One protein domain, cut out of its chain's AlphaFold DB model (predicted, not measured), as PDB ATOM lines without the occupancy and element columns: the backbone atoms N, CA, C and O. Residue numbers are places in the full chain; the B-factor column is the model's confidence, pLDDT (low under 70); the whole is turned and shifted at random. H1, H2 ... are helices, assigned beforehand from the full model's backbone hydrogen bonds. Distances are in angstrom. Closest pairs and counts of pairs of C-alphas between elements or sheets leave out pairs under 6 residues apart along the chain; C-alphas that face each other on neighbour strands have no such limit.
ATOM      1  N   THR A  26      -6.011 -29.894  16.270       77.19
ATOM      2  CA  THR A  26      -4.725 -30.398  15.796       77.19
ATOM      3  C   THR A  26      -4.812 -30.580  14.288       77.19
ATOM      4  O   THR A  26      -5.890 -30.890  13.787       77.19
ATOM      5  N   GLU A  27      -3.707 -30.431  13.561       87.44
ATOM      6  CA  GLU A  27      -3.678 -30.653  12.105       87.44
ATOM      7  C   GLU A  27      -4.294 -32.013  11.721       87.44
ATOM      8  O   GLU A  27      -5.098 -32.092  10.796       87.44
ATOM      9  N   LEU A  28      -4.087 -33.045  12.551       89.44
ATOM     10  CA  LEU A  28      -4.778 -34.338  12.468       89.44
ATOM     11  C   LEU A  28      -6.317 -34.247  12.413       89.44
ATOM     12  O   LEU A  28      -6.956 -35.008  11.695       89.44
ATOM     13  N   SER A  29      -6.933 -33.357  13.192       88.94
ATOM     14  CA  SER A  29      -8.391 -33.177  13.226       88.94
ATOM     15  C   SER A  29      -8.902 -32.582  11.918       88.94
ATOM     16  O   SER A  29      -9.872 -33.097  11.370       88.94
ATOM     17  N   LYS A  30      -8.196 -31.581  11.377       92.56
ATOM     18  CA  LYS A  30      -8.510 -30.998  10.065       92.56
ATOM     19  C   LYS A  30      -8.355 -32.026   8.947       92.56
ATOM     20  O   LYS A  30      -9.200 -32.105   8.066       92.56
ATOM     21  N   GLN A  31      -7.304 -32.848   8.997       93.62
ATOM     22  CA  GLN A  31      -7.104 -33.932   8.029       93.62
ATOM     23  C   GLN A  31      -8.259 -34.946   8.052       93.62
ATOM     24  O   GLN A  31      -8.685 -35.391   6.993       93.62
ATOM     25  N   ILE A  32      -8.782 -35.290   9.235       94.88
ATOM     26  CA  ILE A  32      -9.943 -36.188   9.369       94.88
ATOM     27  C   ILE A  32     -11.213 -35.538   8.809       94.88
ATOM     28  O   ILE A  32     -11.950 -36.190   8.075       94.88
ATOM     29  N   GLU A  33     -11.462 -34.272   9.142       93.50
ATOM     30  CA  GLU A  33     -12.643 -33.532   8.680       93.50
ATOM     31  C   GLU A  33     -12.645 -33.345   7.157       93.50
ATOM     32  O   GLU A  33     -13.678 -33.519   6.521       93.50
ATOM     33  N   ASN A  34     -11.478 -33.087   6.560       94.75
ATOM     34  CA  ASN A  34     -11.328 -32.959   5.109       94.75
ATOM     35  C   ASN A  34     -11.423 -34.299   4.363       94.75
ATOM     36  O   ASN A  34     -11.653 -34.306   3.156       94.75
ATOM     37  N   TYR A  35     -11.190 -35.426   5.040       95.31
ATOM     38  CA  TYR A  35     -11.133 -36.737   4.394       95.31
ATOM     39  C   TYR A  35     -12.518 -37.309   4.066       95.31
ATOM     40  O   TYR A  35     -12.683 -37.942   3.027       95.31
ATOM     41  N   SER A  36     -13.511 -37.115   4.937       93.62
ATOM     42  CA  SER A  36     -14.870 -37.618   4.713       93.62
ATOM     43  C   SER A  36     -15.903 -36.788   5.467       93.62
ATOM     44  O   SER A  36     -15.634 -36.324   6.570       93.62
ATOM     45  N   ASN A  37     -17.107 -36.669   4.904       94.88
ATOM     46  CA  ASN A  37     -18.274 -36.078   5.569       94.88
ATOM     47  C   ASN A  37     -19.015 -37.080   6.475       94.88
ATOM     48  O   ASN A  37     -19.931 -36.695   7.201       94.88
ATOM     49  N   ASN A  38     -18.651 -38.365   6.430       96.38
ATOM     50  CA  ASN A  38     -19.267 -39.396   7.251       96.38
ATOM     51  C   ASN A  38     -18.796 -39.265   8.707       96.38
ATOM     52  O   ASN A  38     -17.631 -39.506   9.036       96.38
ATOM     53  N   VAL A  39     -19.730 -38.897   9.588       96.25
ATOM     54  CA  VAL A  39     -19.475 -38.666  11.017       96.25
ATOM     55  C   VAL A  39     -18.942 -39.921  11.713       96.25
ATOM     56  O   VAL A  39     -18.060 -39.816  12.565       96.25
ATOM     57  N   GLU A  40     -19.428 -41.105  11.340       97.00
ATOM     58  CA  GLU A  40     -19.004 -42.373  11.934       97.00
ATOM     59  C   GLU A  40     -17.567 -42.722  11.538       97.00
ATOM     60  O   GLU A  40     -16.743 -43.042  12.398       97.00
ATOM     61  N   LEU A  41     -17.215 -42.542  10.262       97.56
ATOM     62  CA  LEU A  41     -15.847 -42.740   9.780       97.56
ATOM     63  C   LEU A  41     -14.866 -41.759  10.438       97.56
ATOM     64  O   LEU A  41     -13.784 -42.153  10.884       97.56
ATOM     65  N   GLN A  42     -15.249 -40.486  10.567       97.31
ATOM     66  CA  GLN A  42     -14.444 -39.506  11.298       97.31
ATOM     67  C   GLN A  42     -14.254 -39.907  12.765       97.31
ATOM     68  O   GLN A  42     -13.162 -39.747  13.321       97.31
ATOM     69  N   GLN A  43     -15.308 -40.407  13.411       97.12
ATOM     70  CA  GLN A  43     -15.261 -40.826  14.807       97.12
ATOM     71  C   GLN A  43     -14.347 -42.044  14.988       97.12
ATOM     72  O   GLN A  43     -13.476 -42.013  15.861       97.12
ATOM     73  N   ALA A  44     -14.435 -43.040  14.104       97.69
ATOM     74  CA  ALA A  44     -13.544 -44.198  14.089       97.69
ATOM     75  C   ALA A  44     -12.065 -43.782  13.963       97.69
ATOM     76  O   ALA A  44     -11.214 -44.241  14.729       97.69
ATOM     77  N   LEU A  45     -11.741 -42.838  13.069       97.19
ATOM     78  CA  LEU A  45     -10.383 -42.288  12.941       97.19
ATOM     79  C   LEU A  45      -9.921 -41.568  14.217       97.19
ATOM     80  O   LEU A  45      -8.779 -41.740  14.660       97.19
ATOM     81  N   LYS A  46     -10.800 -40.781  14.849       96.25
ATOM     82  CA  LYS A  46     -10.506 -40.109  16.128       96.25
ATOM     83  C   LYS A  46     -10.227 -41.128  17.236       96.25
ATOM     84  O   LYS A  46      -9.303 -40.921  18.028       96.25
ATOM     85  N   ASP A  47     -10.970 -42.228  17.292       97.38
ATOM     86  CA  ASP A  47     -10.770 -43.287  18.284       97.38
ATOM     87  C   ASP A  47      -9.504 -44.106  18.015       97.38
ATOM     88  O   ASP A  47      -8.752 -44.399  18.950       97.38
ATOM     89  N   PHE A  48      -9.154 -44.332  16.749       97.44
ATOM     90  CA  PHE A  48      -7.859 -44.897  16.367       97.44
ATOM     91  C   PHE A  48      -6.683 -44.032  16.847       97.44
ATOM     92  O   PHE A  48      -5.714 -44.550  17.411       97.44
ATOM     93  N   LEU A  49      -6.775 -42.701  16.722       95.56
ATOM     94  CA  LEU A  49      -5.767 -41.783  17.271       95.56
ATOM     95  C   LEU A  49      -5.679 -41.849  18.803       95.56
ATOM     96  O   LEU A  49      -4.577 -41.753  19.355       95.56
ATOM     97  N   LYS A  50      -6.811 -42.003  19.504       95.88
ATOM     98  CA  LYS A  50      -6.827 -42.191  20.967       95.88
ATOM     99  C   LYS A  50      -6.137 -43.500  21.355       95.88
ATOM    100  O   LYS A  50      -5.277 -43.476  22.236       95.88
ATOM    101  N   MET A  51      -6.439 -44.601  20.668       96.94
ATOM    102  CA  MET A  51      -5.797 -45.902  20.886       96.94
ATOM    103  C   MET A  51      -4.281 -45.826  20.645       96.94
ATOM    104  O   MET A  51      -3.501 -46.197  21.521       96.94
ATOM    105  N   ARG A  52      -3.837 -45.241  19.523       96.06
ATOM    106  CA  ARG A  52      -2.409 -45.033  19.198       96.06
ATOM    107  C   ARG A  52      -1.661 -44.294  20.313       96.06
ATOM    108  O   ARG A  52      -0.542 -44.667  20.671       96.06
ATOM    109  N   LYS A  53      -2.290 -43.272  20.904       95.06
ATOM    110  CA  LYS A  53      -1.747 -42.557  22.073       95.06
ATOM    111  C   LYS A  53      -1.670 -43.454  23.313       95.06
ATOM    112  O   LYS A  53      -0.662 -43.401  24.011       95.06
ATOM    113  N   ALA A  54      -2.679 -44.290  23.560       94.94
ATOM    114  CA  ALA A  54      -2.701 -45.216  24.695       94.94
ATOM    115  C   ALA A  54      -1.567 -46.257  24.629       94.94
ATOM    116  O   ALA A  54      -0.890 -46.486  25.628       94.94
ATOM    117  N   ILE A  55      -1.259 -46.791  23.440       95.44
ATOM    118  CA  ILE A  55      -0.123 -47.710  23.222       95.44
ATOM    119  C   ILE A  55       1.234 -46.991  23.063       95.44
ATOM    120  O   ILE A  55       2.179 -47.536  22.486       95.44
ATOM    121  N   LYS A  56       1.331 -45.736  23.529       94.94
ATOM    122  CA  LYS A  56       2.541 -44.888  23.503       94.94
ATOM    123  C   LYS A  56       3.159 -44.720  22.111       94.94
ATOM    124  O   LYS A  56       4.360 -44.521  21.971       94.94
ATOM    125  N   SER A  57       2.338 -44.804  21.068       93.25
ATOM    126  CA  SER A  57       2.761 -44.677  19.675       93.25
ATOM    127  C   SER A  57       1.872 -43.653  18.962       93.25
ATOM    128  O   SER A  57       1.059 -44.043  18.128       93.25
ATOM    129  N   PRO A  58       1.956 -42.350  19.283       93.50
ATOM    130  CA  PRO A  58       1.119 -41.336  18.648       93.50
ATOM    131  C   PRO A  58       1.351 -41.279  17.129       93.50
ATOM    132  O   PRO A  58       2.450 -41.526  16.631       93.50
ATOM    133  N   LEU A  59       0.293 -41.004  16.367       92.12
ATOM    134  CA  LEU A  59       0.364 -40.794  14.918       92.12
ATOM    135  C   LEU A  59       0.851 -39.361  14.628       92.12
ATOM    136  O   LEU A  59       0.438 -38.431  15.318       92.12
ATOM    137  N   THR A  60       1.727 -39.209  13.635       93.50
ATOM    138  CA  THR A  60       2.115 -37.907  13.064       93.50
ATOM    139  C   THR A  60       1.197 -37.557  11.892       93.50
ATOM    140  O   THR A  60       0.538 -38.446  11.350       93.50
ATOM    141  N   ASP A  61       1.191 -36.297  11.455       92.81
ATOM    142  CA  ASP A  61       0.327 -35.826  10.356       92.81
ATOM    143  C   ASP A  61       0.585 -36.586   9.044       92.81
ATOM    144  O   ASP A  61      -0.341 -37.065   8.387       92.81
ATOM    145  N   ARG A  62       1.864 -36.812   8.710       94.81
ATOM    146  CA  ARG A  62       2.260 -37.623   7.545       94.81
ATOM    147  C   ARG A  62       1.855 -39.091   7.689       94.81
ATOM    148  O   ARG A  62       1.505 -39.738   6.707       94.81
ATOM    149  N   ALA A  63       1.908 -39.645   8.900       94.62
ATOM    150  CA  ALA A  63       1.475 -41.022   9.128       94.62
ATOM    151  C   ALA A  63      -0.047 -41.167   8.987       94.62
ATOM    152  O   ALA A  63      -0.498 -42.191   8.475       94.62
ATOM    153  N   LEU A  64      -0.826 -40.151   9.379       95.81
ATOM    154  CA  LEU A  64      -2.269 -40.126   9.145       95.81
ATOM    155  C   LEU A  64      -2.583 -40.123   7.650       95.81
ATOM    156  O   LEU A  64      -3.340 -40.976   7.202       95.81
ATOM    157  N   GLU A  65      -1.941 -39.256   6.872       95.38
ATOM    158  CA  GLU A  65      -2.106 -39.214   5.413       95.38
ATOM    159  C   GLU A  65      -1.827 -40.581   4.757       95.38
ATOM    160  O   GLU A  65      -2.612 -41.075   3.948       95.38
ATOM    161  N   LEU A  66      -0.747 -41.256   5.164       96.75
ATOM    162  CA  LEU A  66      -0.431 -42.605   4.684       96.75
ATOM    163  C   LEU A  66      -1.482 -43.646   5.098       96.75
ATOM    164  O   LEU A  66      -1.779 -44.553   4.319       96.75
ATOM    165  N   CYS A  67      -2.045 -43.537   6.303       95.75
ATOM    166  CA  CYS A  67      -3.144 -44.392   6.753       95.75
ATOM    167  C   CYS A  67      -4.409 -44.183   5.908       95.75
ATOM    168  O   CYS A  67      -5.005 -45.169   5.480       95.75
ATOM    169  N   LEU A  68      -4.778 -42.935   5.612       96.38
ATOM    170  CA  LEU A  68      -5.935 -42.604   4.772       96.38
ATOM    171  C   LEU A  68      -5.761 -43.132   3.340       96.38
ATOM    172  O   LEU A  68      -6.658 -43.762   2.785       96.38
ATOM    173  N   ASN A  69      -4.561 -42.985   2.774       96.12
ATOM    174  CA  ASN A  69      -4.234 -43.551   1.464       96.12
ATOM    175  C   ASN A  69      -4.311 -45.084   1.444       96.12
ATOM    176  O   ASN A  69      -4.675 -45.664   0.424       96.12
ATOM    177  N   LYS A  70      -3.975 -45.761   2.550       95.81
ATOM    178  CA  LYS A  70      -4.167 -47.214   2.676       95.81
ATOM    179  C   LYS A  70      -5.642 -47.593   2.762       95.81
ATOM    180  O   LYS A  70      -6.029 -48.552   2.109       95.81
ATOM    181  N   LEU A  71      -6.459 -46.838   3.498       95.88
ATOM    182  CA  LEU A  71      -7.906 -47.077   3.562       95.88
ATOM    183  C   LEU A  71      -8.549 -47.021   2.179       95.88
ATOM    184  O   LEU A  71      -9.247 -47.956   1.811       95.88
ATOM    185  N   ASN A  72      -8.212 -46.005   1.384       95.69
ATOM    186  CA  ASN A  72      -8.698 -45.880   0.005       95.69
ATOM    187  C   ASN A  72      -8.276 -47.049  -0.901       95.69
ATOM    188  O   ASN A  72      -8.927 -47.308  -1.906       95.69
ATOM    189  N   LYS A  73      -7.176 -47.744  -0.577       95.88
ATOM    190  CA  LYS A  73      -6.737 -48.943  -1.310       95.88
ATOM    191  C   LYS A  73      -7.463 -50.208  -0.869       95.88
ATOM    192  O   LYS A  73      -7.534 -51.146  -1.651       95.88
ATOM    193  N   TYR A  74      -7.919 -50.263   0.378       94.38
ATOM    194  CA  TYR A  74      -8.576 -51.444   0.930       94.38
ATOM    195  C   TYR A  74     -10.090 -51.427   0.736       94.38
ATOM    196  O   TYR A  74     -10.686 -52.495   0.684       94.38
ATOM    197  N   ALA A  75     -10.706 -50.248   0.636       94.44
ATOM    198  CA  ALA A  75     -12.148 -50.118   0.507       94.44
ATOM    199  C   ALA A  75     -12.556 -48.818  -0.194       94.44
ATOM    200  O   ALA A  75     -11.956 -47.759   0.020       94.44
ATOM    201  N   ALA A  76     -13.619 -48.901  -0.994       93.00
ATOM    202  CA  ALA A  76     -14.245 -47.743  -1.628       93.00
ATOM    203  C   ALA A  76     -15.342 -47.141  -0.736       93.00
ATOM    204  O   ALA A  76     -15.429 -45.920  -0.593       93.00
ATOM    205  N   ASP A  77     -16.131 -47.999  -0.096       95.06
ATOM    206  CA  ASP A  77     -17.230 -47.659   0.801       95.06
ATOM    207  C   ASP A  77     -16.743 -47.293   2.210       95.06
ATOM    208  O   ASP A  77     -15.667 -47.695   2.661       95.06
ATOM    209  N   ASP A  78     -17.529 -46.478   2.910       96.19
ATOM    210  CA  ASP A  78     -17.159 -45.999   4.242       96.19
ATOM    211  C   ASP A  78     -17.358 -47.063   5.328       96.19
ATOM    212  O   ASP A  78     -16.587 -47.094   6.287       96.19
ATOM    213  N   GLU A  79     -18.321 -47.971   5.159       96.19
ATOM    214  CA  GLU A  79     -18.611 -49.051   6.111       96.19
ATOM    215  C   GLU A  79     -17.422 -50.011   6.251       96.19
ATOM    216  O   GLU A  79     -16.947 -50.280   7.359       96.19
ATOM    217  N   THR A  80     -16.846 -50.452   5.133       95.88
ATOM    218  CA  THR A  80     -15.668 -51.328   5.123       95.88
ATOM    219  C   THR A  80     -14.435 -50.605   5.664       95.88
ATOM    220  O   THR A  80     -13.653 -51.195   6.417       95.88
ATOM    221  N   LYS A  81     -14.262 -49.303   5.383       97.44
ATOM    222  CA  LYS A  81     -13.188 -48.501   6.006       97.44
ATOM    223  C   LYS A  81     -13.337 -48.457   7.526       97.44
ATOM    224  O   LYS A  81     -12.343 -48.638   8.233       97.44
ATOM    225  N   ILE A  82     -14.555 -48.245   8.033       98.00
ATOM    226  CA  ILE A  82     -14.858 -48.262   9.473       98.00
ATOM    227  C   ILE A  82     -14.511 -49.631  10.064       98.00
ATOM    228  O   ILE A  82     -13.812 -49.695  11.078       98.00
ATOM    229  N   ALA A  83     -14.916 -50.725   9.416       97.62
ATOM    230  CA  ALA A  83     -14.611 -52.081   9.867       97.62
ATOM    231  C   ALA A  83     -13.096 -52.343   9.965       97.62
ATOM    232  O   ALA A  83     -12.623 -52.860  10.980       97.62
ATOM    233  N   ILE A  84     -12.314 -51.906   8.971       97.75
ATOM    234  CA  ILE A  84     -10.842 -51.991   8.982       97.75
ATOM    235  C   ILE A  84     -10.245 -51.212  10.161       97.75
ATOM    236  O   ILE A  84      -9.359 -51.707  10.865       97.75
ATOM    237  N   ILE A  85     -10.716 -49.986  10.398       97.94
ATOM    238  CA  ILE A  85     -10.237 -49.161  11.515       97.94
ATOM    239  C   ILE A  85     -10.560 -49.840  12.849       97.94
ATOM    240  O   ILE A  85      -9.682 -49.964  13.709       97.94
ATOM    241  N   ASN A  86     -11.792 -50.324  13.009       98.00
ATOM    242  CA  ASN A  86     -12.257 -50.999  14.216       98.00
ATOM    243  C   ASN A  86     -11.452 -52.268  14.501       98.00
ATOM    244  O   ASN A  86     -11.053 -52.491  15.647       98.00
ATOM    245  N   GLN A  87     -11.116 -53.049  13.469       97.44
ATOM    246  CA  GLN A  87     -10.228 -54.201  13.603       97.44
ATOM    247  C   GLN A  87      -8.879 -53.794  14.210       97.44
ATOM    248  O   GLN A  87      -8.413 -54.419  15.167       97.44
ATOM    249  N   SER A  88      -8.256 -52.729  13.707       97.44
ATOM    250  CA  SER A  88      -6.986 -52.246  14.255       97.44
ATOM    251  C   SER A  88      -7.112 -51.695  15.675       97.44
ATOM    252  O   SER A  88      -6.178 -51.857  16.460       97.44
ATOM    253  N   ILE A  89      -8.240 -51.072  16.033       98.00
ATOM    254  CA  ILE A  89      -8.501 -50.589  17.399       98.00
ATOM    255  C   ILE A  89      -8.582 -51.762  18.378       98.00
ATOM    256  O   ILE A  89      -7.843 -51.772  19.362       98.00
ATOM    257  N   VAL A  90      -9.425 -52.762  18.094       97.88
ATOM    258  CA  VAL A  90      -9.630 -53.934  18.968       97.88
ATOM    259  C   VAL A  90      -8.322 -54.694  19.186       97.88
ATOM    260  O   VAL A  90      -8.016 -55.098  20.304       97.88
ATOM    261  N   ASN A  91      -7.502 -54.817  18.141       97.38
ATOM    262  CA  ASN A  91      -6.218 -55.517  18.212       97.38
ATOM    263  C   ASN A  91      -5.041 -54.626  18.650       97.38
ATOM    264  O   ASN A  91      -3.906 -55.101  18.723       97.38
ATOM    265  N   SER A  92      -5.275 -53.338  18.928       96.88
ATOM    266  CA  SER A  92      -4.223 -52.371  19.278       96.88
ATOM    267  C   SER A  92      -3.076 -52.305  18.256       96.88
ATOM    268  O   SER A  92      -1.900 -52.138  18.596       96.88
ATOM    269  N   TRP A  93      -3.398 -52.448  16.970       96.81
ATOM    270  CA  TRP A  93      -2.413 -52.430  15.896       96.81
ATOM    271  C   TRP A  93      -1.968 -51.012  15.543       96.81
ATOM    272  O   TRP A  93      -2.752 -50.068  15.491       96.81
ATOM    273  N   LYS A  94      -0.676 -50.855  15.226       95.62
ATOM    274  CA  LYS A  94      -0.106 -49.560  14.811       95.62
ATOM    275  C   LYS A  94      -0.501 -49.148  13.389       95.62
ATOM    276  O   LYS A  94      -0.349 -47.977  13.056       95.62
ATOM    277  N   GLY A  95      -0.938 -50.098  12.565       95.56
ATOM    278  CA  GLY A  95      -1.302 -49.899  11.165       95.56
ATOM    279  C   GLY A  95      -2.710 -50.399  10.855       95.56
ATOM    280  O   GLY A  95      -3.374 -50.975  11.714       95.56
ATOM    281  N   LEU A  96      -3.137 -50.166   9.615       96.88
ATOM    282  CA  LEU A  96      -4.394 -50.652   9.050       96.88
ATOM    283  C   LEU A  96      -4.092 -51.795   8.082       96.88
ATOM    284  O   LEU A  96      -3.098 -51.725   7.352       96.88
ATOM    285  N   PHE A  97      -4.940 -52.815   8.099       95.69
ATOM    286  CA  PHE A  97      -4.801 -54.038   7.315       95.69
ATOM    287  C   PHE A  97      -6.144 -54.361   6.654       95.69
ATOM    288  O   PHE A  97      -7.174 -54.021   7.231       95.69
ATOM    289  N   PRO A  98      -6.151 -54.970   5.458       94.38
ATOM    290  CA  PRO A  98      -7.397 -55.347   4.803       94.38
ATOM    291  C   PRO A  98      -8.171 -56.346   5.669       94.38
ATOM    292  O   PRO A  98      -7.564 -57.147   6.394       94.38
ATOM    293  N   LEU A  99      -9.504 -56.303   5.581       92.56
ATOM    294  CA  LEU A  99     -10.333 -57.337   6.188       92.56
ATOM    295  C   LEU A  99      -9.928 -58.684   5.599       92.56
ATOM    296  O   LEU A  99      -9.609 -58.792   4.414       92.56
ATOM    297  N   LYS A 100      -9.926 -59.717   6.441       85.06
ATOM    298  CA  LYS A 100      -9.848 -61.071   5.916       85.06
ATOM    299  C   LYS A 100     -11.138 -61.283   5.149       85.06
ATOM    300  O   LYS A 100     -12.202 -61.305   5.760       85.06
TER     301      LYS A 100
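AT A GLANCE: This is residues 26 to 100 of the 124 residues of an uncharacterized protein of Methanobrevibacter sp (UniProt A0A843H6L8). Four helices make a rounded, compact ring of contacts in the order H1, H2, H4, H3: H1, H2 and H4 lie side by side, H3 faces them from the other side, and the tail, residues 91 to 100, folds back between H3 and H4. The printed part has 75 residues, all helix in class, with a radius of gyration of the C-alphas of 11.1 A and spans of 29 by 27 by 19 A.

HOW THE PARTS SIT: Start at H1, residues 27 to 35; it forms a helical hairpin with H2, residues 39 to 54, C-alphas 32 and 42 being closest at 5.9 A. H1 also touches H3, residues 61 to 74, at C-alphas 28 and 61, 5.7 A. H2 touches H4, residues 78 to 90, at C-alphas 41 and 82, 5.6 A, the same way at a shallow tilt of 19 degrees. H4 touches H3 with residues 81 to 84 alone, at a steep tilt of 59 degrees; C-alphas 71 and 81 are closest, 6.0 A. H1 and H4 are apart, as are H2 and H3. In all four helices every O i to N i+4 pair is within hydrogen-bond range.

IN THESE COORDINATES: Find C-alpha 27 at (-3.678, -30.653, 12.105), where H1 begins its 12.3 A. H2 runs 22.6 A, H3 20.3 A and H4 18.3 A, ending at C-alpha 90, (-9.630, -53.934, 18.968).

THE WHOLE: C-alphas 26 and 100 are farthest apart, 32.6 A; the printed part has no cut, no link is long, and no printed residue is under 70 in pLDDT.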